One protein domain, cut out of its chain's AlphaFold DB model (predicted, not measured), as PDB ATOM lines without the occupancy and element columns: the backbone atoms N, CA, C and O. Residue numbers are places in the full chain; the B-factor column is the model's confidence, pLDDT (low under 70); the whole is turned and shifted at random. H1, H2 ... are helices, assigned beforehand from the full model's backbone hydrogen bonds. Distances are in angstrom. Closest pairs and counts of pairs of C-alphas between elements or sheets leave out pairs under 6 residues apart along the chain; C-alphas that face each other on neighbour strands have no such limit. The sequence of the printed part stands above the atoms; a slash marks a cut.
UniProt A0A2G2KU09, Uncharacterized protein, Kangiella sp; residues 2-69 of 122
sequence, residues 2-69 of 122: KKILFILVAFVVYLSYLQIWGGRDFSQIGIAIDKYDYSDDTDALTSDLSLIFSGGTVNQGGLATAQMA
ATOM      1  N   LYS A   2     177.099 242.477 201.434       67.50
ATOM      2  CA  LYS A   2     178.326 241.639 201.340       67.50
ATOM      3  C   LYS A   2     178.080 240.115 201.267       67.50
ATOM      4  O   LYS A   2     178.723 239.435 200.481       67.50
ATOM      5  N   LYS A   3     177.113 239.588 202.034       71.44
ATOM      6  CA  LYS A   3     176.749 238.153 202.024       71.44
ATOM      7  C   LYS A   3     176.140 237.686 200.694       71.44
ATOM      8  O   LYS A   3     176.435 236.590 200.246       71.44
ATOM      9  N   ILE A   4     175.328 238.533 200.058       80.88
ATOM     10  CA  ILE A   4     174.700 238.235 198.759       80.88
ATOM     11  C   ILE A   4     175.766 238.200 197.660       80.88
ATOM     12  O   ILE A   4     175.758 237.290 196.843       80.88
ATOM     13  N   LEU A   5     176.726 239.130 197.698       84.75
ATOM     14  CA  LEU A   5     177.855 239.151 196.767       84.75
ATOM     15  C   LEU A   5     178.701 237.870 196.874       84.75
ATOM     16  O   LEU A   5     179.064 237.289 195.860       84.75
ATOM     17  N   PHE A   6     178.964 237.400 198.097       88.12
ATOM     18  CA  PHE A   6     179.719 236.166 198.328       88.12
ATOM     19  C   PHE A   6     179.006 234.926 197.768       88.12
ATOM     20  O   PHE A   6     179.637 234.102 197.116       88.12
ATOM     21  N   ILE A   7     177.689 234.824 197.971       86.94
ATOM     22  CA  ILE A   7     176.876 233.725 197.425       86.94
ATOM     23  C   ILE A   7     176.903 233.744 195.893       86.94
ATOM     24  O   ILE A   7     177.051 232.699 195.272       86.94
ATOM     25  N   LEU A   8     176.817 234.928 195.284       86.12
ATOM     26  CA  LEU A   8     176.865 235.090 193.830       86.12
ATOM     27  C   LEU A   8     178.224 234.674 193.253       86.12
ATOM     28  O   LEU A   8     178.273 233.946 192.266       86.12
ATOM     29  N   VAL A   9     179.323 235.067 193.901       87.06
ATOM     30  CA  VAL A   9     180.678 234.652 193.507       87.06
ATOM     31  C   VAL A   9     180.850 233.138 193.652       87.06
ATOM     32  O   VAL A   9     181.335 232.492 192.727       87.06
ATOM     33  N   ALA A  10     180.398 232.552 194.763       83.69
ATOM     34  CA  ALA A  10     180.451 231.106 194.970       83.69
ATOM     35  C   ALA A  10     179.625 230.343 193.920       83.69
ATOM     36  O   ALA A  10     180.063 229.306 193.425       83.69
ATOM     37  N   PHE A  11     178.465 230.878 193.535       84.62
ATOM     38  CA  PHE A  11     177.605 230.288 192.513       84.62
ATOM     39  C   PHE A  11     178.249 230.320 191.122       84.62
ATOM     40  O   PHE A  11     178.215 229.319 190.412       84.62
ATOM     41  N   VAL A  12     178.901 231.427 190.748       84.00
ATOM     42  CA  VAL A  12     179.638 231.526 189.478       84.00
ATOM     43  C   VAL A  12     180.819 230.554 189.452       84.00
ATOM     44  O   VAL A  12     180.973 229.828 188.478       84.00
ATOM     45  N   VAL A  13     181.599 230.465 190.534       83.75
ATOM     46  CA  VAL A  13     182.712 229.502 190.637       83.75
ATOM     47  C   VAL A  13     182.212 228.060 190.530       83.75
ATOM     48  O   VAL A  13     182.812 227.251 189.825       83.75
ATOM     49  N   TYR A  14     181.089 227.742 191.177       80.44
ATOM     50  CA  TYR A  14     180.470 226.420 191.109       80.44
ATOM     51  C   TYR A  14     179.975 226.074 189.696       80.44
ATOM     52  O   TYR A  14     180.209 224.966 189.213       80.44
ATOM     53  N   LEU A  15     179.351 227.027 188.996       76.94
ATOM     54  CA  LEU A  15     178.918 226.845 187.610       76.94
ATOM     55  C   LEU A  15     180.098 226.705 186.640       76.94
ATOM     56  O   LEU A  15     180.062 225.838 185.773       76.94
ATOM     57  N   SER A  16     181.159 227.502 186.801       70.00
ATOM     58  CA  SER A  16     182.382 227.373 185.998       70.00
ATOM     59  C   SER A  16     183.077 226.032 186.239       70.00
ATOM     60  O   SER A  16     183.537 225.402 185.290       70.00
ATOM     61  N   TYR A  17     183.098 225.550 187.485       68.31
ATOM     62  CA  TYR A  17     183.577 224.208 187.811       68.31
ATOM     63  C   TYR A  17     182.733 223.132 187.109       68.31
ATOM     64  O   TYR A  17     183.272 222.276 186.415       68.31
ATOM     65  N   LEU A  18     181.405 223.216 187.182       67.06
ATOM     66  CA  LEU A  18     180.521 222.295 186.463       67.06
ATOM     67  C   LEU A  18     180.680 222.363 184.936       67.06
ATOM     68  O   LEU A  18     180.557 221.333 184.289       67.06
ATOM     69  N   GLN A  19     180.991 223.517 184.345       63.12
ATOM     70  CA  GLN A  19     181.254 223.626 182.903       63.12
ATOM     71  C   GLN A  19     182.584 222.989 182.485       63.12
ATOM     72  O   GLN A  19     182.651 222.351 181.439       63.12
ATOM     73  N   ILE A  20     183.632 223.135 183.300       63.50
ATOM     74  CA  ILE A  20     184.957 222.561 183.022       63.50
ATOM     75  C   ILE A  20     184.936 221.031 183.156       63.50
ATOM     76  O   ILE A  20     185.650 220.337 182.434       63.50
ATOM     77  N   TRP A  21     184.113 220.501 184.064       58.28
ATOM     78  CA  TRP A  21     184.069 219.072 184.385       58.28
ATOM     79  C   TRP A  21     182.861 218.330 183.793       58.28
ATOM     80  O   TRP A  21     182.940 217.126 183.582       58.28
ATOM     81  N   GLY A  22     181.762 219.020 183.478       53.06
ATOM     82  CA  GLY A  22     180.500 218.421 183.021       53.06
ATOM     83  C   GLY A  22     180.495 217.929 181.572       53.06
ATOM     84  O   GLY A  22     179.594 217.190 181.194       53.06
ATOM     85  N   GLY A  23     181.496 218.307 180.772       57.06
ATOM     86  CA  GLY A  23     181.726 217.758 179.429       57.06
ATOM     87  C   GLY A  23     182.784 216.651 179.377       57.06
ATOM     88  O   GLY A  23     183.080 216.159 178.292       57.06
ATOM     89  N   ARG A  24     183.392 216.286 180.516       63.59
ATOM     90  CA  ARG A  24     184.462 215.284 180.557       63.59
ATOM     91  C   ARG A  24     183.874 213.896 180.725       63.59
ATOM     92  O   ARG A  24     183.255 213.578 181.738       63.59
ATOM     93  N   ASP A  25     184.114 213.067 179.725       67.62
ATOM     94  CA  ASP A  25     183.726 211.670 179.739       67.62
ATOM     95  C   ASP A  25     184.775 210.834 180.487       67.62
ATOM     96  O   ASP A  25     185.702 210.268 179.908       67.62
ATOM     97  N   PHE A  26     184.635 210.772 181.813       70.31
ATOM     98  CA  PHE A  26     185.516 209.981 182.677       70.31
ATOM     99  C   PHE A  26     185.419 208.469 182.442       70.31
ATOM    100  O   PHE A  26     186.276 207.736 182.934       70.31
ATOM    101  N   SER A  27     184.441 207.989 181.660       73.75
ATOM    102  CA  SER A  27     184.398 206.579 181.254       73.75
ATOM    103  C   SER A  27     185.621 206.183 180.412       73.75
ATOM    104  O   SER A  27     186.025 205.022 180.409       73.75
ATOM    105  N   GLN A  28     186.293 207.160 179.792       76.56
ATOM    106  CA  GLN A  28     187.496 206.945 178.990       76.56
ATOM    107  C   GLN A  28     188.753 206.653 179.811       76.56
ATOM    108  O   GLN A  28     189.730 206.156 179.255       76.56
ATOM    109  N   ILE A  29     188.724 206.880 181.130       82.25
ATOM    110  CA  ILE A  29     189.803 206.429 182.019       82.25
ATOM    111  C   ILE A  29     189.918 204.903 181.972       82.25
ATOM    112  O   ILE A  29     191.030 204.390 181.917       82.25
ATOM    113  N   GLY A  30     188.789 204.183 181.929       79.12
ATOM    114  CA  GLY A  30     188.797 202.723 181.801       79.12
ATOM    115  C   GLY A  30     189.499 202.272 180.521       79.12
ATOM    116  O   GLY A  30     190.366 201.414 180.567       79.12
ATOM    117  N   ILE A  31     189.223 202.952 179.405       79.69
ATOM    118  CA  ILE A  31     189.869 202.683 178.114       79.69
ATOM    119  C   ILE A  31     191.380 202.930 178.188       79.69
ATOM    120  O   ILE A  31     192.145 202.137 177.656       79.69
ATOM    121  N   ALA A  32     191.826 204.017 178.826       80.88
ATOM    122  CA  ALA A  32     193.253 204.317 178.964       80.88
ATOM    123  C   ALA A  32     193.988 203.264 179.813       80.88
ATOM    124  O   ALA A  32     195.092 202.855 179.459       80.88
ATOM    125  N   ILE A  33     193.357 202.795 180.894       81.81
ATOM    126  CA  ILE A  33     193.888 201.727 181.753       81.81
ATOM    127  C   ILE A  33     193.944 200.401 180.992       81.81
ATOM    128  O   ILE A  33     194.997 199.776 180.968       81.81
ATOM    129  N   ASP A  34     192.870 200.016 180.298       78.31
ATOM    130  CA  ASP A  34     192.858 198.798 179.480       78.31
ATOM    131  C   ASP A  34     193.994 198.835 178.444       78.31
ATOM    132  O   ASP A  34     194.666 197.842 178.190       78.31
ATOM    133  N   LYS A  35     194.262 200.004 177.856       77.19
ATOM    134  CA  LYS A  35     195.333 200.186 176.869       77.19
ATOM    135  C   LYS A  35     196.715 199.982 177.488       77.19
ATOM    136  O   LYS A  35     197.556 199.331 176.874       77.19
ATOM    137  N   TYR A  36     196.915 200.513 178.694       81.44
ATOM    138  CA  TYR A  36     198.130 200.320 179.479       81.44
ATOM    139  C   TYR A  36     198.346 198.850 179.835       81.44
ATOM    140  O   TYR A  36     199.436 198.341 179.602       81.44
ATOM    141  N   ASP A  37     197.313 198.150 180.302       77.50
ATOM    142  CA  ASP A  37     197.414 196.729 180.658       77.50
ATOM    143  C   ASP A  37     197.829 195.856 179.458       77.50
ATOM    144  O   ASP A  37     198.505 194.842 179.628       77.50
ATOM    145  N   TYR A  38     197.467 196.261 178.233       72.25
ATOM    146  CA  TYR A  38     197.869 195.571 177.003       72.25
ATOM    147  C   TYR A  38     199.271 195.931 176.500       72.25
ATOM    148  O   TYR A  38     199.954 195.062 175.956       72.25
ATOM    149  N   SER A  39     199.678 197.202 176.577       75.94
ATOM    150  CA  SER A  39     200.929 197.667 175.960       75.94
ATOM    151  C   SER A  39     202.088 197.857 176.937       75.94
ATOM    152  O   SER A  39     203.214 198.028 176.476       75.94
ATOM    153  N   ASP A  40     201.819 197.858 178.247       77.88
ATOM    154  CA  ASP A  40     202.753 198.201 179.333       77.88
ATOM    155  C   ASP A  40     203.455 199.562 179.109       77.88
ATOM    156  O   ASP A  40     204.592 199.801 179.516       77.88
ATOM    157  N   ASP A  41     202.773 200.478 178.406       80.50
ATOM    158  CA  ASP A  41     203.315 201.777 177.990       80.50
ATOM    159  C   ASP A  41     202.823 202.882 178.931       80.50
ATOM    160  O   ASP A  41     201.709 203.406 178.816       80.50
ATOM    161  N   THR A  42     203.681 203.228 179.892       83.31
ATOM    162  CA  THR A  42     203.377 204.238 180.914       83.31
ATOM    163  C   THR A  42     203.258 205.642 180.315       83.31
ATOM    164  O   THR A  42     202.409 206.420 180.755       83.31
ATOM    165  N   ASP A  43     204.051 205.965 179.287       81.44
ATOM    166  CA  ASP A  43     204.041 207.286 178.653       81.44
ATOM    167  C   ASP A  43     202.717 207.504 177.910       81.44
ATOM    168  O   ASP A  43     202.071 208.553 178.062       81.44
ATOM    169  N   ALA A  44     202.261 206.480 177.180       79.75
ATOM    170  CA  ALA A  44     200.961 206.475 176.518       79.75
ATOM    171  C   ALA A  44     199.800 206.637 177.512       79.75
ATOM    172  O   ALA A  44     198.893 207.432 177.255       79.75
ATOM    173  N   LEU A  45     199.856 205.971 178.673       84.06
ATOM    174  CA  LEU A  45     198.854 206.122 179.733       84.06
ATOM    175  C   LEU A  45     198.784 207.564 180.249       84.06
ATOM    176  O   LEU A  45     197.700 208.145 180.329       84.06
ATOM    177  N   THR A  46     199.924 208.175 180.586       84.50
ATOM    178  CA  THR A  46     199.944 209.570 181.058       84.50
ATOM    179  C   THR A  46     199.433 210.554 180.011       84.50
ATOM    180  O   THR A  46     198.723 211.502 180.360       84.50
ATOM    181  N   SER A  47     199.750 210.324 178.735       85.75
ATOM    182  CA  SER A  47     199.244 211.129 177.622       85.75
ATOM    183  C   SER A  47     197.722 211.015 177.490       85.75
ATOM    184  O   SER A  47     197.029 212.034 177.453       85.75
ATOM    185  N   ASP A  48     197.186 209.790 177.515       83.94
ATOM    186  CA  ASP A  48     195.748 209.525 177.412       83.94
ATOM    187  C   ASP A  48     194.981 210.108 178.615       83.94
ATOM    188  O   ASP A  48     193.937 210.739 178.441       83.94
ATOM    189  N   LEU A  49     195.525 210.011 179.834       84.38
ATOM    190  CA  LEU A  49     194.945 210.654 181.019       84.38
ATOM    191  C   LEU A  49     194.946 212.181 180.892       84.38
ATOM    192  O   LEU A  49     193.915 212.816 181.125       84.38
ATOM    193  N   SER A  50     196.066 212.784 180.484       83.75
ATOM    194  CA  SER A  50     196.146 214.231 180.250       83.75
ATOM    195  C   SER A  50     195.139 214.684 179.190       83.75
ATOM    196  O   SER A  50     194.501 215.729 179.342       83.75
ATOM    197  N   LEU A  51     194.950 213.885 178.137       83.31
ATOM    198  CA  LEU A  51     193.978 214.144 177.085       83.31
ATOM    199  C   LEU A  51     192.548 214.149 177.645       83.31
ATOM    200  O   LEU A  51     191.828 215.125 177.430       83.31
ATOM    201  N   ILE A  52     192.172 213.151 178.451       80.31
ATOM    202  CA  ILE A  52     190.856 213.076 179.117       80.31
ATOM    203  C   ILE A  52     190.635 214.283 180.036       80.31
ATOM    204  O   ILE A  52     189.588 214.934 179.985       80.31
ATOM    205  N   PHE A  53     191.631 214.637 180.856       79.19
ATOM    206  CA  PHE A  53     191.546 215.807 181.737       79.19
ATOM    207  C   PHE A  53     191.484 217.130 180.966       79.19
ATOM    208  O   PHE A  53     190.933 218.103 181.480       79.19
ATOM    209  N   SER A  54     191.984 217.185 179.733       81.69
ATOM    210  CA  SER A  54     191.816 218.346 178.853       81.69
ATOM    211  C   SER A  54     190.471 218.366 178.108       81.69
ATOM    212  O   SER A  54     190.143 219.367 177.475       81.69
ATOM    213  N   GLY A  55     189.661 217.305 178.232       71.56
ATOM    214  CA  GLY A  55     188.375 217.145 177.542       71.56
ATOM    215  C   GLY A  55     188.482 216.523 176.146       71.56
ATOM    216  O   GLY A  55     187.519 216.574 175.384       71.56
ATOM    217  N   GLY A  56     189.643 215.965 175.796       74.56
ATOM    218  CA  GLY A  56     189.855 215.196 174.574       74.56
ATOM    219  C   GLY A  56     189.385 213.745 174.704       74.56
ATOM    220  O   GLY A  56     189.013 213.292 175.788       74.56
ATOM    221  N   THR A  57     189.416 213.015 173.588       77.44
ATOM    222  CA  THR A  57     188.985 211.615 173.524       77.44
ATOM    223  C   THR A  57     190.146 210.659 173.266       77.44
ATOM    224  O   THR A  57     190.973 210.891 172.385       77.44
ATOM    225  N   VAL A  58     190.200 209.558 174.016       75.94
ATOM    226  CA  VAL A  58     191.235 208.528 173.865       75.94
ATOM    227  C   VAL A  58     191.026 207.765 172.562       75.94
ATOM    228  O   VAL A  58     189.941 207.257 172.277       75.94
ATOM    229  N   ASN A  59     192.088 207.647 171.764       70.31
ATOM    230  CA  ASN A  59     192.052 206.859 170.540       70.31
ATOM    231  C   ASN A  59     192.090 205.353 170.869       70.31
ATOM    232  O   ASN A  59     193.095 204.847 171.379       70.31
ATOM    233  N   GLN A  60     191.000 204.651 170.544       65.56
ATOM    234  CA  GLN A  60     190.805 203.212 170.772       65.56
ATOM    235  C   GLN A  60     191.456 202.312 169.707       65.56
ATOM    236  O   GLN A  60     191.406 201.089 169.841       65.56
ATOM    237  N   GLY A  61     192.053 202.879 168.650       59.69
ATOM    238  CA  GLY A  61     192.484 202.122 167.467       59.69
ATOM    239  C   GLY A  61     193.359 200.898 167.767       59.69
ATOM    240  O   GLY A  61     193.090 199.822 167.247       59.69
ATOM    241  N   GLY A  62     194.355 201.028 168.651       60.03
ATOM    242  CA  GLY A  62     195.235 199.906 169.020       60.03
ATOM    243  C   GLY A  62     194.570 198.860 169.923       60.03
ATOM    244  O   GLY A  62     194.860 197.672 169.817       60.03
ATOM    245  N   LEU A  63     193.631 199.292 170.761       59.84
ATOM    246  CA  LEU A  63     192.953 198.468 171.763       59.84
ATOM    247  C   LEU A  63     191.923 197.540 171.103       59.84
ATOM    248  O   LEU A  63     191.877 196.348 171.393       59.84
ATOM    249  N   ALA A  64     191.172 198.061 170.128       59.41
ATOM    250  CA  ALA A  64     190.241 197.266 169.332       59.41
ATOM    251  C   ALA A  64     190.965 196.179 168.518       59.41
ATOM    252  O   ALA A  64     190.488 195.048 168.435       59.41
ATOM    253  N   THR A  65     192.136 196.493 167.952       61.00
ATOM    254  CA  THR A  65     192.961 195.517 167.225       61.00
ATOM    255  C   THR A  65     193.584 194.477 168.160       61.00
ATOM    256  O   THR A  65     193.577 193.295 167.821       61.00
ATOM    257  N   ALA A  66     194.058 194.876 169.344       60.66
ATOM    258  CA  ALA A  66     194.605 193.956 170.345       60.66
ATOM    259  C   ALA A  66     193.534 192.996 170.898       60.66
ATOM    260  O   ALA A  66     193.718 191.780 170.868       60.66
ATOM    261  N   GLN A  67     192.365 193.511 171.284       64.25
ATOM    262  CA  GLN A  67     191.230 192.686 171.717       64.25
ATOM    263  C   GLN A  67     190.724 191.762 170.604       64.25
ATOM    264  O   GLN A  67     190.279 190.644 170.863       64.25
ATOM    265  N   MET A  68     190.788 192.207 169.347       60.59
ATOM    266  CA  MET A  68     190.520 191.345 168.200       60.59
ATOM    267  C   MET A  68     191.558 190.227 168.081       60.59
ATOM    268  O   MET A  68     191.161 189.085 167.874       60.59
ATOM    269  N   ALA A  69     192.850 190.514 168.254       61.12
ATOM    270  CA  ALA A  69     193.913 189.513 168.192       61.12
ATOM    271  C   ALA A  69     193.755 188.409 169.257       61.12
ATOM    272  O   ALA A  69     194.086 187.249 169.005       61.12
TER     273      ALA A  69
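This is residues 2 to 69 of the 122 residues of an uncharacterized protein of Kangiella sp (UniProt A0A2G2KU09). A long helix, H1, sticks out with residues 2 to 19 as a free arm from a small body, in which H2 and H3 fold back on each other as a helical hairpin and the short H4 packs on the later part of H2. The arm makes much of the length of the whole, and the body without residues 2 to 19 spans 37 by 20 by 13 A. The printed part has 68 residues, with four named helices in the order H1, H2, H3, H4 and no named strand, and its class is all helix. The whole is extended, with a radius of gyration of the C-alphas of 17.8 A and spans of 63 by 19 by 13 A.

H1, residues 2 to 21, touches no helix, and its residues 2 to 19 stand free. A short link of 6 residues joins it to H2, residues 28 to 39, from which it is apart. H2 and H3, residues 42 to 53, are a helical hairpin with a tight link of 2 residues. They touch, and their closest C-alphas, those of Tyr 36 and Leu 45, are 5.9 A apart. Their lines stand at a shallow tilt of 9 degrees, and they run opposite ways. H4, residues 61 to 69, follows H3 after a short link of 7 residues and is apart from H3. H2 touches H4 with residues 34 to 38 alone, and their closest C-alphas, those of Lys 35 and Leu 63, are 5.9 A apart. H2 and H4 run the same way at a steep tilt of 56 degrees. H1 is apart from H3 and from H4. In H1, H2 and H3 every backbone O i to N i+4 pair is within hydrogen-bond range, and in H4 4 of 5 are.

H1 begins at Lys 2, with its C-alpha at (178.326, 241.639, 201.340), and runs to Trp 21, with its C-alpha at (184.069, 219.072, 184.385), 28.8 A from first to last C-alpha. H2, Gln 28 to Ser 39, and H3, Thr 42 to Phe 53, each measure 16.6 A from first to last C-alpha. H4, Gly 61 to Ala 69, measures 12.7 A and ends with C-alpha 69 at (193.913, 189.513, 168.192).

The C-alphas of Lys 2 and Ala 69, the first and last printed residues, are the two farthest apart, at 63.7 A. The printed part has no cut, and no link between named helices is long. The mean pLDDT of the printed part is 74.7. It is under 70 at residue 2, residues 17 to 25 and residues 60 to 69, and the mean for H4 is 61.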